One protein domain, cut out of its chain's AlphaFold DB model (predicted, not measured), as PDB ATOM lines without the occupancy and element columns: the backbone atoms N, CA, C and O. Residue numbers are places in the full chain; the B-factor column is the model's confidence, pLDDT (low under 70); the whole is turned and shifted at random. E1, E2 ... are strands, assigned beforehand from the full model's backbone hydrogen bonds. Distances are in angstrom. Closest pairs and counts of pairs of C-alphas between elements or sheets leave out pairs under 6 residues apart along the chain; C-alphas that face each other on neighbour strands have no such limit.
ATOM      1  N   PHE A 162     201.682 122.128 112.954       96.75
ATOM      2  CA  PHE A 162     201.405 122.162 114.380       96.75
ATOM      3  C   PHE A 162     199.961 121.753 114.618       96.75
ATOM      4  O   PHE A 162     199.055 122.172 113.898       96.75
ATOM      5  N   THR A 163     199.748 120.971 115.670       95.81
ATOM      6  CA  THR A 163     198.417 120.664 116.174       95.81
ATOM      7  C   THR A 163     198.186 121.344 117.511       95.81
ATOM      8  O   THR A 163     199.102 121.460 118.330       95.81
ATOM      9  N   GLY A 164     196.967 121.819 117.729       94.81
ATOM     10  CA  GLY A 164     196.644 122.625 118.888       94.81
ATOM     11  C   GLY A 164     195.293 122.325 119.500       94.81
ATOM     12  O   GLY A 164     194.512 121.489 119.032       94.81
ATOM     13  N   TRP A 165     195.057 123.044 120.585       94.81
ATOM     14  CA  TRP A 165     193.822 123.044 121.345       94.81
ATOM     15  C   TRP A 165     193.514 124.457 121.835       94.81
ATOM     16  O   TRP A 165     194.393 125.317 121.919       94.81
ATOM     17  N   LEU A 166     192.255 124.677 122.182       94.62
ATOM     18  CA  LEU A 166     191.709 125.923 122.691       94.62
ATOM     19  C   LEU A 166     190.859 125.634 123.924       94.62
ATOM     20  O   LEU A 166     190.120 124.650 123.962       94.62
ATOM     21  N   GLN A 167     190.932 126.538 124.888       93.75
ATOM     22  CA  GLN A 167     190.030 126.653 126.017       93.75
ATOM     23  C   GLN A 167     189.502 128.090 126.089       93.75
ATOM     24  O   GLN A 167     190.274 129.050 126.004       93.75
ATOM     25  N   TYR A 168     188.190 128.224 126.260       92.69
ATOM     26  CA  TYR A 168     187.484 129.500 126.359       92.69
ATOM     27  C   TYR A 168     186.482 129.451 127.527       92.69
ATOM     28  O   TYR A 168     185.557 128.637 127.482       92.69
ATOM     29  N   PRO A 169     186.633 130.266 128.585       89.81
ATOM     30  CA  PRO A 169     185.650 130.345 129.668       89.81
ATOM     31  C   PRO A 169     184.301 130.858 129.156       89.81
ATOM     32  O   PRO A 169     184.263 131.840 128.417       89.81
ATOM     33  N   LEU A 170     183.195 130.217 129.540       85.75
ATOM     34  CA  LEU A 170     181.851 130.615 129.112       85.75
ATOM     35  C   LEU A 170     181.279 131.665 130.075       85.75
ATOM     36  O   LEU A 170     180.928 131.312 131.197       85.75
ATOM     37  N   PRO A 171     181.100 132.936 129.662       81.75
ATOM     38  CA  PRO A 171     180.637 133.979 130.582       81.75
ATOM     39  C   PRO A 171     179.236 133.714 131.144       81.75
ATOM     40  O   PRO A 171     178.939 134.086 132.273       81.75
ATOM     41  N   SER A 172     178.377 133.046 130.370       83.69
ATOM     42  CA  SER A 172     177.008 132.699 130.766       83.69
ATOM     43  C   SER A 172     176.912 131.494 131.705       83.69
ATOM     44  O   SER A 172     175.830 131.212 132.213       83.69
ATOM     45  N   LYS A 173     178.009 130.757 131.917       84.56
ATOM     46  CA  LYS A 173     178.061 129.567 132.771       84.56
ATOM     47  C   LYS A 173     179.348 129.601 133.602       84.56
ATOM     48  O   LYS A 173     180.375 129.114 133.120       84.56
ATOM     49  N   PRO A 174     179.304 130.168 134.824       78.94
ATOM     50  CA  PRO A 174     180.437 130.158 135.744       78.94
ATOM     51  C   PRO A 174     181.045 128.752 135.859       78.94
ATOM     52  O   PRO A 174     180.330 127.754 135.765       78.94
ATOM     53  N   ASP A 175     182.370 128.681 135.956       81.81
ATOM     54  CA  ASP A 175     183.170 127.445 136.026       81.81
ATOM     55  C   ASP A 175     183.090 126.503 134.809       81.81
ATOM     56  O   ASP A 175     183.747 125.461 134.773       81.81
ATOM     57  N   SER A 176     182.356 126.876 133.757       85.88
ATOM     58  CA  SER A 176     182.305 126.116 132.508       85.88
ATOM     59  C   SER A 176     183.291 126.653 131.477       85.88
ATOM     60  O   SER A 176     183.470 127.859 131.294       85.88
ATOM     61  N   THR A 177     183.903 125.739 130.731       89.81
ATOM     62  CA  THR A 177     184.846 126.066 129.660       89.81
ATOM     63  C   THR A 177     184.462 125.344 128.377       89.81
ATOM     64  O   THR A 177     184.138 124.158 128.370       89.81
ATOM     65  N   TYR A 178     184.485 126.079 127.273       91.00
ATOM     66  CA  TYR A 178     184.431 125.520 125.934       91.00
ATOM     67  C   TYR A 178     185.826 125.040 125.536       91.00
ATOM     68  O   TYR A 178     186.810 125.761 125.728       91.00
ATOM     69  N   PHE A 179     185.904 123.842 124.958       92.06
ATOM     70  CA  PHE A 179     187.141 123.273 124.437       92.06
ATOM     71  C   PHE A 179     187.013 122.958 122.952       92.06
ATOM     72  O   PHE A 179     186.024 122.377 122.511       92.06
ATOM     73  N   GLN A 180     188.071 123.257 122.207       92.38
ATOM     74  CA  GLN A 180     188.237 122.817 120.827       92.38
ATOM     75  C   GLN A 180     189.599 122.140 120.695       92.38
ATOM     76  O   GLN A 180     190.614 122.687 121.117       92.38
ATOM     77  N   ASN A 181     189.620 120.938 120.129       92.19
ATOM     78  CA  ASN A 181     190.820 120.115 119.956       92.19
ATOM     79  C   ASN A 181     191.041 119.816 118.468       92.19
ATOM     80  O   ASN A 181     190.222 120.199 117.631       92.19
ATOM     81  N   ASN A 182     192.128 119.107 118.146       90.38
ATOM     82  CA  ASN A 182     192.479 118.707 116.776       90.38
ATOM     83  C   ASN A 182     192.586 119.883 115.793       90.38
ATOM     84  O   ASN A 182     192.384 119.725 114.588       90.38
ATOM     85  N   LEU A 183     192.922 121.070 116.299       94.81
ATOM     86  CA  LEU A 183     193.236 122.207 115.450       94.81
ATOM     87  C   LEU A 183     194.555 121.935 114.736       94.81
ATOM     88  O   LEU A 183     195.453 121.339 115.331       94.81
ATOM     89  N   THR A 184     194.685 122.373 113.487       95.19
ATOM     90  CA  THR A 184     195.918 122.210 112.709       95.19
ATOM     91  C   THR A 184     196.209 123.482 111.930       95.19
ATOM     92  O   THR A 184     195.314 124.036 111.300       95.19
ATOM     93  N   MET A 185     197.462 123.927 111.963       96.50
ATOM     94  CA  MET A 185     197.989 125.000 111.115       96.50
ATOM     95  C   MET A 185     199.491 124.794 110.891       96.50
ATOM     96  O   MET A 185     200.099 123.941 111.535       96.50
ATOM     97  N   HIS A 186     200.096 125.542 109.972       97.19
ATOM     98  CA  HIS A 186     201.546 125.540 109.769       97.19
ATOM     99  C   HIS A 186     202.166 126.865 110.199       97.19
ATOM    100  O   HIS A 186     201.489 127.883 110.278       97.19
ATOM    101  N   ASP A 187     203.470 126.854 110.433       97.50
ATOM    102  CA  ASP A 187     204.240 127.984 110.953       97.50
ATOM    103  C   ASP A 187     204.668 129.031 109.917       97.50
ATOM    104  O   ASP A 187     205.484 129.893 110.219       97.50
ATOM    105  N   GLN A 188     204.124 128.987 108.706       96.94
ATOM    106  CA  GLN A 188     204.433 129.939 107.633       96.94
ATOM    107  C   GLN A 188     203.191 130.759 107.268       96.94
ATOM    108  O   GLN A 188     202.787 130.800 106.113       96.94
ATOM    109  N   GLY A 189     202.530 131.352 108.267       96.19
ATOM    110  CA  GLY A 189     201.315 132.151 108.069       96.19
ATOM    111  C   GLY A 189     200.024 131.332 108.018       96.19
ATOM    112  O   GLY A 189     199.003 131.841 107.544       96.19
ATOM    113  N   GLY A 190     200.060 130.082 108.490       97.12
ATOM    114  CA  GLY A 190     198.887 129.221 108.560       97.12
ATOM    115  C   GLY A 190     197.911 129.720 109.619       97.12
ATOM    116  O   GLY A 190     198.326 130.143 110.700       97.12
ATOM    117  N   MET A 191     196.614 129.663 109.316       97.69
ATOM    118  CA  MET A 191     195.568 130.108 110.235       97.69
ATOM    119  C   MET A 191     194.515 129.034 110.476       97.69
ATOM    120  O   MET A 191     194.316 128.132 109.663       97.69
ATOM    121  N   VAL A 192     193.803 129.170 111.591       97.00
ATOM    122  CA  VAL A 192     192.621 128.368 111.889       97.00
ATOM    123  C   VAL A 192     191.534 129.215 112.546       97.00
ATOM    124  O   VAL A 192     191.814 130.101 113.358       97.00
ATOM    125  N   THR A 193     190.279 128.911 112.229       96.12
ATOM    126  CA  THR A 193     189.126 129.476 112.932       96.12
ATOM    127  C   THR A 193     188.950 128.804 114.292       96.12
ATOM    128  O   THR A 193     188.925 127.576 114.408       96.12
ATOM    129  N   LEU A 194     188.776 129.621 115.325       94.06
ATOM    130  CA  LEU A 194     188.404 129.182 116.662       94.06
ATOM    131  C   LEU A 194     186.874 129.256 116.776       94.06
ATOM    132  O   LEU A 194     186.292 130.341 116.780       94.06
ATOM    133  N   ASN A 195     186.219 128.100 116.844       89.94
ATOM    134  CA  ASN A 195     184.764 127.947 116.756       89.94
ATOM    135  C   ASN A 195     184.086 128.212 118.109       89.94
ATOM    136  O   ASN A 195     183.424 127.346 118.675       89.94
ATOM    137  N   ILE A 196     184.270 129.413 118.647       89.88
ATOM    138  CA  ILE A 196     183.684 129.818 119.925       89.88
ATOM    139  C   ILE A 196     182.228 130.271 119.698       89.88
ATOM    140  O   ILE A 196     181.978 131.107 118.829       89.88
ATOM    141  N   PRO A 197     181.244 129.779 120.476       85.12
ATOM    142  CA  PRO A 197     179.859 130.223 120.346       85.12
ATOM    143  C   PRO A 197     179.714 131.744 120.508       85.12
ATOM    144  O   PRO A 197     180.117 132.309 121.522       85.12
ATOM    145  N   GLY A 198     179.126 132.402 119.506       84.50
ATOM    146  CA  GLY A 198     178.843 133.841 119.538       84.50
ATOM    147  C   GLY A 198     180.057 134.761 119.356       84.50
ATOM    148  O   GLY A 198     179.894 135.973 119.449       84.50
ATOM    149  N   ALA A 199     181.252 134.230 119.076       84.94
ATOM    150  CA  ALA A 199     182.449 135.034 118.845       84.94
ATOM    151  C   ALA A 199     183.258 134.513 117.652       84.94
ATOM    152  O   ALA A 199     183.339 133.312 117.410       84.94
ATOM    153  N   LYS A 200     183.878 135.427 116.902       91.56
ATOM    154  CA  LYS A 200     184.720 135.085 115.752       91.56
ATOM    155  C   LYS A 200     186.171 135.341 116.113       91.56
ATOM    156  O   LYS A 200     186.578 136.492 116.222       91.56
ATOM    157  N   TYR A 201     186.930 134.266 116.280       95.38
ATOM    158  CA  TYR A 201     188.364 134.356 116.498       95.38
ATOM    159  C   TYR A 201     189.133 133.540 115.471       95.38
ATOM    160  O   TYR A 201     188.696 132.471 115.042       95.38
ATOM    161  N   THR A 202     190.320 134.032 115.145       97.31
ATOM    162  CA  THR A 202     191.282 133.355 114.278       97.31
ATOM    163  C   THR A 202     192.616 133.264 115.000       97.31
ATOM    164  O   THR A 202     193.078 134.250 115.573       97.31
ATOM    165  N   ALA A 203     193.235 132.087 114.975       97.75
ATOM    166  CA  ALA A 203     194.623 131.913 115.384       97.75
ATOM    167  C   ALA A 203     195.519 131.840 114.144       97.75
ATOM    168  O   ALA A 203     195.137 131.229 113.150       97.75
ATOM    169  N   GLU A 204     196.706 132.431 114.216       98.12
ATOM    170  CA  GLU A 204     197.737 132.377 113.177       98.12
ATOM    171  C   GLU A 204     199.066 131.946 113.796       98.12
ATOM    172  O   GLU A 204     199.467 132.483 114.834       98.12
ATOM    173  N   LEU A 205     199.777 131.034 113.129       98.19
ATOM    174  CA  LEU A 205     201.174 130.728 113.415       98.19
ATOM    175  C   LEU A 205     202.047 131.171 112.248       98.19
ATOM    176  O   LEU A 205     201.829 130.788 111.098       98.19
ATOM    177  N   THR A 206     203.060 131.978 112.536       96.88
ATOM    178  CA  THR A 206     203.897 132.541 111.480       96.88
ATOM    179  C   THR A 206     205.332 132.762 111.925       96.88
ATOM    180  O   THR A 206     205.583 133.249 113.028       96.88
ATOM    181  N   GLN A 207     206.283 132.409 111.068       95.69
ATOM    182  CA  GLN A 207     207.666 132.829 111.186       95.69
ATOM    183  C   GLN A 207     207.854 134.183 110.507       95.69
ATOM    184  O   GLN A 207     207.457 134.393 109.363       95.69
ATOM    185  N   LEU A 208     208.469 135.110 111.233       93.44
ATOM    186  CA  LEU A 208     208.652 136.497 110.822       93.44
ATOM    187  C   LEU A 208     210.077 136.953 111.130       93.44
ATOM    188  O   LEU A 208     210.780 136.353 111.947       93.44
ATOM    189  N   VAL A 209     210.479 138.060 110.506       93.75
ATOM    190  CA  VAL A 209     211.746 138.738 110.795       93.75
ATOM    191  C   VAL A 209     211.452 140.115 111.382       93.75
ATOM    192  O   VAL A 209     211.180 141.072 110.657       93.75
ATOM    193  N   TYR A 210     211.518 140.226 112.704       91.56
ATOM    194  CA  TYR A 210     211.350 141.490 113.409       91.56
ATOM    195  C   TYR A 210     212.571 142.392 113.206       91.56
ATOM    196  O   TYR A 210     213.723 141.958 113.331       91.56
ATOM    197  N   GLY A 211     212.319 143.658 112.865       90.69
ATOM    198  CA  GLY A 211     213.362 144.662 112.632       90.69
ATOM    199  C   GLY A 211     214.418 144.240 111.609       90.69
ATOM    200  O   GLY A 211     215.585 144.575 111.782       90.69
ATOM    201  N   GLN A 212     214.032 143.426 110.615       90.19
ATOM    202  CA  GLN A 212     214.917 142.860 109.582       90.19
ATOM    203  C   GLN A 212     216.103 142.027 110.118       90.19
ATOM    204  O   GLN A 212     217.011 141.688 109.362       90.19
ATOM    205  N   LYS A 213     216.107 141.668 111.409       92.50
ATOM    206  CA  LYS A 213     217.245 141.010 112.074       92.50
ATOM    207  C   LYS A 213     216.844 139.785 112.881       92.50
ATOM    208  O   LYS A 213     217.512 138.757 112.817       92.50
ATOM    209  N   ILE A 214     215.765 139.889 113.652       94.38
ATOM    210  CA  ILE A 214     215.396 138.884 114.646       94.38
ATOM    211  C   ILE A 214     214.366 137.950 114.035       94.38
ATOM    212  O   ILE A 214     213.227 138.340 113.788       94.38
ATOM    213  N   LYS A 215     214.759 136.701 113.797       95.06
ATOM    214  CA  LYS A 215     213.826 135.659 113.374       95.06
ATOM    215  C   LYS A 215     213.036 135.180 114.585       95.06
ATOM    216  O   LYS A 215     213.630 134.846 115.606       95.06
ATOM    217  N   LEU A 216     211.717 135.128 114.463       96.56
ATOM    218  CA  LEU A 216     210.826 134.653 115.517       96.56
ATOM    219  C   LEU A 216     209.683 133.829 114.931       96.56
ATOM    220  O   LEU A 216     209.338 133.985 113.762       96.56
ATOM    221  N   MET A 217     209.082 132.978 115.755       97.88
ATOM    222  CA  MET A 217     207.787 132.356 115.493       97.88
ATOM    223  C   MET A 217     206.739 133.019 116.386       97.88
ATOM    224  O   MET A 217     206.868 132.995 117.609       97.88
ATOM    225  N   LYS A 218     205.714 133.610 115.772       97.56
ATOM    226  CA  LYS A 218     204.611 134.328 116.414       97.56
ATOM    227  C   LYS A 218     203.346 133.473 116.382       97.56
ATOM    228  O   LYS A 218     202.940 133.029 115.311       97.56
ATOM    229  N   LEU A 219     202.699 133.315 117.534       98.50
ATOM    230  CA  LEU A 219     201.314 132.854 117.643       98.50
ATOM    231  C   LEU A 219     200.434 134.071 117.938       98.50
ATOM    232  O   LEU A 219     200.568 134.675 119.003       98.50
ATOM    233  N   ALA A 220     199.555 134.424 117.007       97.88
ATOM    234  CA  ALA A 220     198.661 135.572 117.114       97.88
ATOM    235  C   ALA A 220     197.195 135.141 117.195       97.88
ATOM    236  O   ALA A 220     196.791 134.164 116.565       97.88
ATOM    237  N   ILE A 221     196.406 135.894 117.961       97.75
ATOM    238  CA  ILE A 221     194.953 135.757 118.059       97.75
ATOM    239  C   ILE A 221     194.309 137.034 117.524       97.75
ATOM    240  O   ILE A 221     194.658 138.131 117.959       97.75
ATOM    241  N   TYR A 222     193.348 136.885 116.620       97.50
ATOM    242  CA  TYR A 222     192.566 137.974 116.040       97.50
ATOM    243  C   TYR A 222     191.094 137.814 116.410       97.50
ATOM    244  O   TYR A 222     190.553 136.715 116.300       97.50
ATOM    245  N   GLU A 223     190.431 138.902 116.795       95.50
ATOM    246  CA  GLU A 223     188.977 138.968 117.017       95.50
ATOM    247  C   GLU A 223     188.239 139.320 115.715       95.50
ATOM    248  O   GLU A 223     187.552 140.330 115.602       95.50
ATOM    249  N   MET A 224     188.448 138.503 114.682       96.06
ATOM    250  CA  MET A 224     187.799 138.632 113.376       96.06
ATOM    251  C   MET A 224     187.772 137.272 112.663       96.06
ATOM    252  O   MET A 224     188.563 136.379 113.007       96.06
ATOM    253  N   PRO A 225     186.865 137.068 111.688       95.38
ATOM    254  CA  PRO A 225     186.865 135.841 110.904       95.38
ATOM    255  C   PRO A 225     188.128 135.723 110.044       95.38
ATOM    256  O   PRO A 225     188.736 136.716 109.648       95.38
ATOM    257  N   MET A 226     188.512 134.480 109.758       95.38
ATOM    258  CA  MET A 226     189.778 134.139 109.105       95.38
ATOM    259  C   MET A 226     189.936 134.751 107.706       95.38
ATOM    260  O   MET A 226     191.052 135.037 107.283       95.38
ATOM    261  N   ASP A 227     188.833 134.960 106.989       94.06
ATOM    262  CA  ASP A 227     188.799 135.587 105.663       94.06
ATOM    263  C   ASP A 227     189.049 137.102 105.690       94.06
ATOM    264  O   ASP A 227     189.367 137.682 104.652       94.06
ATOM    265  N   SER A 228     188.940 137.720 106.867       95.06
ATOM    266  CA  SER A 228     189.176 139.146 107.095       95.06
ATOM    267  C   SER A 228     190.590 139.446 107.600       95.06
ATOM    268  O   SER A 228     190.955 140.612 107.701       95.06
ATOM    269  N   VAL A 229     191.397 138.421 107.909       95.75
ATOM    270  CA  VAL A 229     192.777 138.601 108.387       95.75
ATOM    271  C   VAL A 229     193.726 138.826 107.206       95.75
ATOM    272  O   VAL A 229     194.035 137.912 106.437       95.75
ATOM    273  N   ASP A 230     194.269 140.034 107.104       93.75
ATOM    274  CA  ASP A 230     195.292 140.429 106.134       93.75
ATOM    275  C   ASP A 230     196.688 140.604 106.780       93.75
ATOM    276  O   ASP A 230     196.900 140.300 107.955       93.75
ATOM    277  N   ILE A 231     197.677 141.031 105.989       92.56
ATOM    278  CA  ILE A 231     199.075 141.232 106.427       92.56
ATOM    279  C   ILE A 231     199.221 142.387 107.430       92.56
ATOM    280  O   ILE A 231     200.166 142.396 108.221       92.56
ATOM    281  N   ASN A 232     198.305 143.353 107.392       94.00
ATOM    282  CA  ASN A 232     198.332 144.574 108.192       94.00
ATOM    283  C   ASN A 232     197.310 144.544 109.342       94.00
ATOM    284  O   ASN A 232     197.130 145.542 110.039       94.00
ATOM    285  N   SER A 233     196.652 143.405 109.547       95.38
ATOM    286  CA  SER A 233     195.671 143.198 110.598       95.38
ATOM    287  C   SER A 233     196.346 143.198 111.961       95.38
ATOM    288  O   SER A 233     197.411 142.608 112.160       95.38
ATOM    289  N   TYR A 234     195.694 143.830 112.932       94.88
ATOM    290  CA  TYR A 234     196.184 143.891 114.301       94.88
ATOM    291  C   TYR A 234     195.620 142.728 115.112       94.88
ATOM    292  O   TYR A 234     194.408 142.544 115.215       94.88
ATOM    293  N   SER A 235     196.512 141.931 115.693       95.94
ATOM    294  CA  SER A 235     196.130 140.862 116.614       95.94
ATOM    295  C   SER A 235     195.668 141.444 117.948       95.94
ATOM    296  O   SER A 235     196.330 142.336 118.478       95.94
ATOM    297  N   THR A 236     194.626 140.868 118.545       95.12
ATOM    298  CA  THR A 236     194.197 141.149 119.925       95.12
ATOM    299  C   THR A 236     195.334 140.899 120.914       95.12
ATOM    300  O   THR A 236     195.527 141.658 121.858       95.12
ATOM    301  N   SER A 237     196.095 139.826 120.697       96.00
ATOM    302  CA  SER A 237     197.335 139.547 121.411       96.00
ATOM    303  C   SER A 237     198.173 138.550 120.625       96.00
ATOM    304  O   SER A 237     197.655 137.776 119.814       96.00
ATOM    305  N   TYR A 238     199.465 138.518 120.920       97.00
ATOM    306  CA  TYR A 238     200.370 137.505 120.406       97.00
ATOM    307  C   TYR A 238     201.393 137.089 121.461       97.00
ATOM    308  O   TYR A 238     201.615 137.777 122.454       97.00
ATOM    309  N   THR A 239     202.007 135.940 121.228       97.81
ATOM    310  CA  THR A 239     203.217 135.476 121.910       97.81
ATOM    311  C   THR A 239     204.249 135.114 120.848       97.81
ATOM    312  O   THR A 239     203.891 134.884 119.686       97.81
ATOM    313  N   TRP A 240     205.522 135.068 121.216       97.62
ATOM    314  CA  TRP A 240     206.595 134.734 120.289       97.62
ATOM    315  C   TRP A 240     207.689 133.909 120.966       97.62
ATOM    316  O   TRP A 240     207.843 133.919 122.184       97.62
ATOM    317  N   THR A 241     208.423 133.160 120.152       97.81
ATOM    318  CA  THR A 241     209.533 132.295 120.568       97.81
ATOM    319  C   THR A 241     210.530 132.146 119.416       97.81
ATOM    320  O   THR A 241     210.293 132.658 118.317       97.81
ATOM    321  N   SER A 242     211.629 131.427 119.631       97.19
ATOM    322  CA  SER A 242     212.579 131.104 118.565       97.19
ATOM    323  C   SER A 242     211.939 130.239 117.465       97.19
ATOM    324  O   SER A 242     211.147 129.344 117.793       97.19
ATOM    325  N   PRO A 243     212.280 130.441 116.177       95.75
ATOM    326  CA  PRO A 243     211.696 129.709 115.050       95.75
ATOM    327  C   PRO A 243     211.722 128.186 115.197       95.75
ATOM    328  O   PRO A 243     210.758 127.517 114.865       95.75
ATOM    329  N   GLU A 244     212.783 127.615 115.750       94.88
ATOM    330  CA  GLU A 244     212.995 126.175 115.912       94.88
ATOM    331  C   GLU A 244     212.130 125.524 117.004       94.88
ATOM    332  O   GLU A 244     212.077 124.297 117.109       94.88
ATOM    333  N   THR A 245     211.413 126.325 117.795       95.44
ATOM    334  CA  THR A 245     210.608 125.841 118.918       95.44
ATOM    335  C   THR A 245     209.527 124.857 118.465       95.44
ATOM    336  O   THR A 245     208.850 125.057 117.458       95.44
ATOM    337  N   LYS A 246     209.313 123.805 119.263       95.31
ATOM    338  CA  LYS A 246     208.332 122.742 118.981       95.31
ATOM    339  C   LYS A 246     207.001 122.904 119.717       95.31
ATOM    340  O   LYS A 246     206.062 122.160 119.448       95.31
ATOM    341  N   ARG A 247     206.913 123.846 120.663       95.31
ATOM    342  CA  ARG A 247     205.709 124.150 121.446       95.31
ATOM    343  C   ARG A 247     205.549 125.646 121.680       95.31
ATOM    344  O   ARG A 247     206.479 126.299 122.128       95.31
ATOM    345  N   ILE A 248     204.357 126.169 121.442       97.56
ATOM    346  CA  ILE A 248     204.018 127.572 121.701       97.56
ATOM    347  C   ILE A 248     202.604 127.643 122.264       97.56
ATOM    348  O   ILE A 248     201.739 126.850 121.895       97.56
ATOM    349  N   GLY A 249     202.364 128.564 123.187       96.94
ATOM    350  CA  GLY A 249     201.059 128.716 123.809       96.94
ATOM    351  C   GLY A 249     200.831 130.126 124.311       96.94
ATOM    352  O   GLY A 249     201.775 130.869 124.569       96.94
ATOM    353  N   ILE A 250     199.563 130.484 124.436       96.69
ATOM    354  CA  ILE A 250     199.094 131.808 124.827       96.69
ATOM    355  C   ILE A 250     198.006 131.660 125.892       96.69
ATOM    356  O   ILE A 250     197.179 130.748 125.822       96.69
ATOM    357  N   ASN A 251     198.010 132.549 126.883       95.38
ATOM    358  CA  ASN A 251     196.992 132.612 127.926       95.38
ATOM    359  C   ASN A 251     196.565 134.069 128.135       95.38
ATOM    360  O   ASN A 251     197.278 134.852 128.756       95.38
ATOM    361  N   LEU A 252     195.389 134.413 127.616       90.69
ATOM    362  CA  LEU A 252     194.765 135.734 127.738       90.69
ATOM    363  C   LEU A 252     193.649 135.752 128.783       90.69
ATOM    364  O   LEU A 252     192.819 136.659 128.771       90.69
ATOM    365  N   ARG A 253     193.561 134.717 129.631       87.44
ATOM    366  CA  ARG A 253     192.406 134.359 130.477       87.44
ATOM    367  C   ARG A 253     191.135 134.033 129.682       87.44
ATOM    368  O   ARG A 253     190.554 132.978 129.888       87.44
ATOM    369  N   ARG A 254     190.739 134.893 128.738       87.50
ATOM    370  CA  ARG A 254     189.605 134.698 127.819       87.50
ATOM    371  C   ARG A 254     189.883 133.615 126.776       87.50
ATOM    372  O   ARG A 254     188.991 132.855 126.436       87.50
ATOM    373  N   ILE A 255     191.118 133.537 126.286       91.75
ATOM    374  CA  ILE A 255     191.569 132.515 125.334       91.75
ATOM    375  C   ILE A 255     192.841 131.887 125.883       91.75
ATOM    376  O   ILE A 255     193.828 132.585 126.120       91.75
ATOM    377  N   VAL A 256     192.818 130.569 126.065       94.19
ATOM    378  CA  VAL A 256     194.003 129.775 126.395       94.19
ATOM    379  C   VAL A 256     194.201 128.747 125.299       94.19
ATOM    380  O   VAL A 256     193.273 128.024 124.944       94.19
ATOM    381  N   SER A 257     195.395 128.691 124.728       95.06
ATOM    382  CA  SER A 257     195.677 127.788 123.620       95.06
ATOM    383  C   SER A 257     197.127 127.335 123.637       95.06
ATOM    384  O   SER A 257     198.023 128.101 123.994       95.06
ATOM    385  N   GLY A 258     197.350 126.085 123.245       95.31
ATOM    386  CA  GLY A 258     198.674 125.493 123.103       95.31
ATOM    387  C   GLY A 258     198.792 124.741 121.784       95.31
ATOM    388  O   GLY A 258     197.840 124.097 121.343       95.31
ATOM    389  N   TRP A 259     199.975 124.810 121.185       96.44
ATOM    390  CA  TRP A 259     200.305 124.278 119.867       96.44
ATOM    391  C   TRP A 259     201.595 123.485 119.945       96.44
ATOM    392  O   TRP A 259     202.558 123.912 120.579       96.44
ATOM    393  N   THR A 260     201.613 122.312 119.322       95.94
ATOM    394  CA  THR A 260     202.751 121.389 119.325       95.94
ATOM    395  C   THR A 260     203.044 120.926 117.910       95.94
ATOM    396  O   THR A 260     202.122 120.583 117.171       95.94
ATOM    397  N   LEU A 261     204.324 120.911 117.550       95.56
ATOM    398  CA  LEU A 261     204.817 120.400 116.278       95.56
ATOM    399  C   LEU A 261     204.343 118.952 116.063       95.56
ATOM    400  O   LEU A 261     204.423 118.118 116.966       95.56
ATOM    401  N   VAL A 262     203.853 118.662 114.862       92.44
ATOM    402  CA  VAL A 262     203.471 117.318 114.426       92.44
ATOM    403  C   VAL A 262     204.732 116.598 113.960       92.44
ATOM    404  O   VAL A 262     205.172 116.742 112.823       92.44
TER     405      VAL A 262
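AT A GLANCE: This is residues 162 to 262 of the 274 residues of an uncharacterized protein of Cytophagales bacterium (UniProt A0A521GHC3). Two twisted four-stranded sheets, E2-E1-E8-E7 and E3-E4-E5-E6, stand face to face as a sandwich, their strands crossed at 39 degrees. The E1 to E2 link and the tip of the E4 and E5 hairpin reach the two ends of the long axis, and the long link of residues 223 to 236 loops over the side of the second sheet turned away from the first. The printed part has 101 residues with eight named strands, E1 to E8 in order, and no named helix; both sheets are antiparallel and the class is all strand. The whole is compact, with a radius of gyration of the C-alphas of 13.5 A, and elongated, spanning 46 by 26 by 20 A.

IN THESE COORDINATES: E1, residues 162 to 169, begins at C-alpha 162 (201.405, 122.162, 114.380) and is 23.4 A long. E2, residues 177 to 186, is 26.0 A long and bends by 59 degrees at residue 182. E3, residues 188 to 194, measures 18.4 A. E4, residues 201 to 210, is 24.3 A long and bends by 72 degrees at residue 207. E5, residues 214 to 222, begins at C-alpha 214 (215.396, 138.884, 114.646), is 22.9 A long and bends by 56 degrees at residue 217. E6 is residues 237 to 241, 14.2 A, and E7 is residues 247 to 251, 13.8 A. E8, residues 256 to 261, is 17.5 A long and ends at C-alpha 261 (204.817, 120.400, 116.278).

HOW THE PARTS SIT: In the first sheet, E1 and E2 form a hairpin, with N 166 and O 180 2.8 A apart. E1 and E8 are antiparallel at 170 degrees, with N 163 and O 260 at 2.8 A. E7 and E8 form a hairpin, with N 259 and O 248 at 2.8 A. The second sheet, E3 E4 E5 E6, is a meander, each strand the antiparallel neighbour of the one before; N 192 and O 203 of E3 and E4, N 218 and O 206 of E5 and E4, and N 219 and O 239 of E5 and E6 are 2.9, 2.8 and 2.9 A apart. Between the sheets, the closest C-alphas of E6 and E7 are those of Thr 239 and Ile 250, 6.2 A, and of E2 and E3 those of Met 185 and Met 191, 5.7 A. E1 and E5, for instance, are apart.

THE WHOLE: The two C-alphas farthest apart are those of Lys 173 and Lys 213, 45.8 A. The printed part has no cut, and the link E5 to E6, 14 residues, is long. Mean pLDDT of the printed part is 93.7, and no printed residue is under 70.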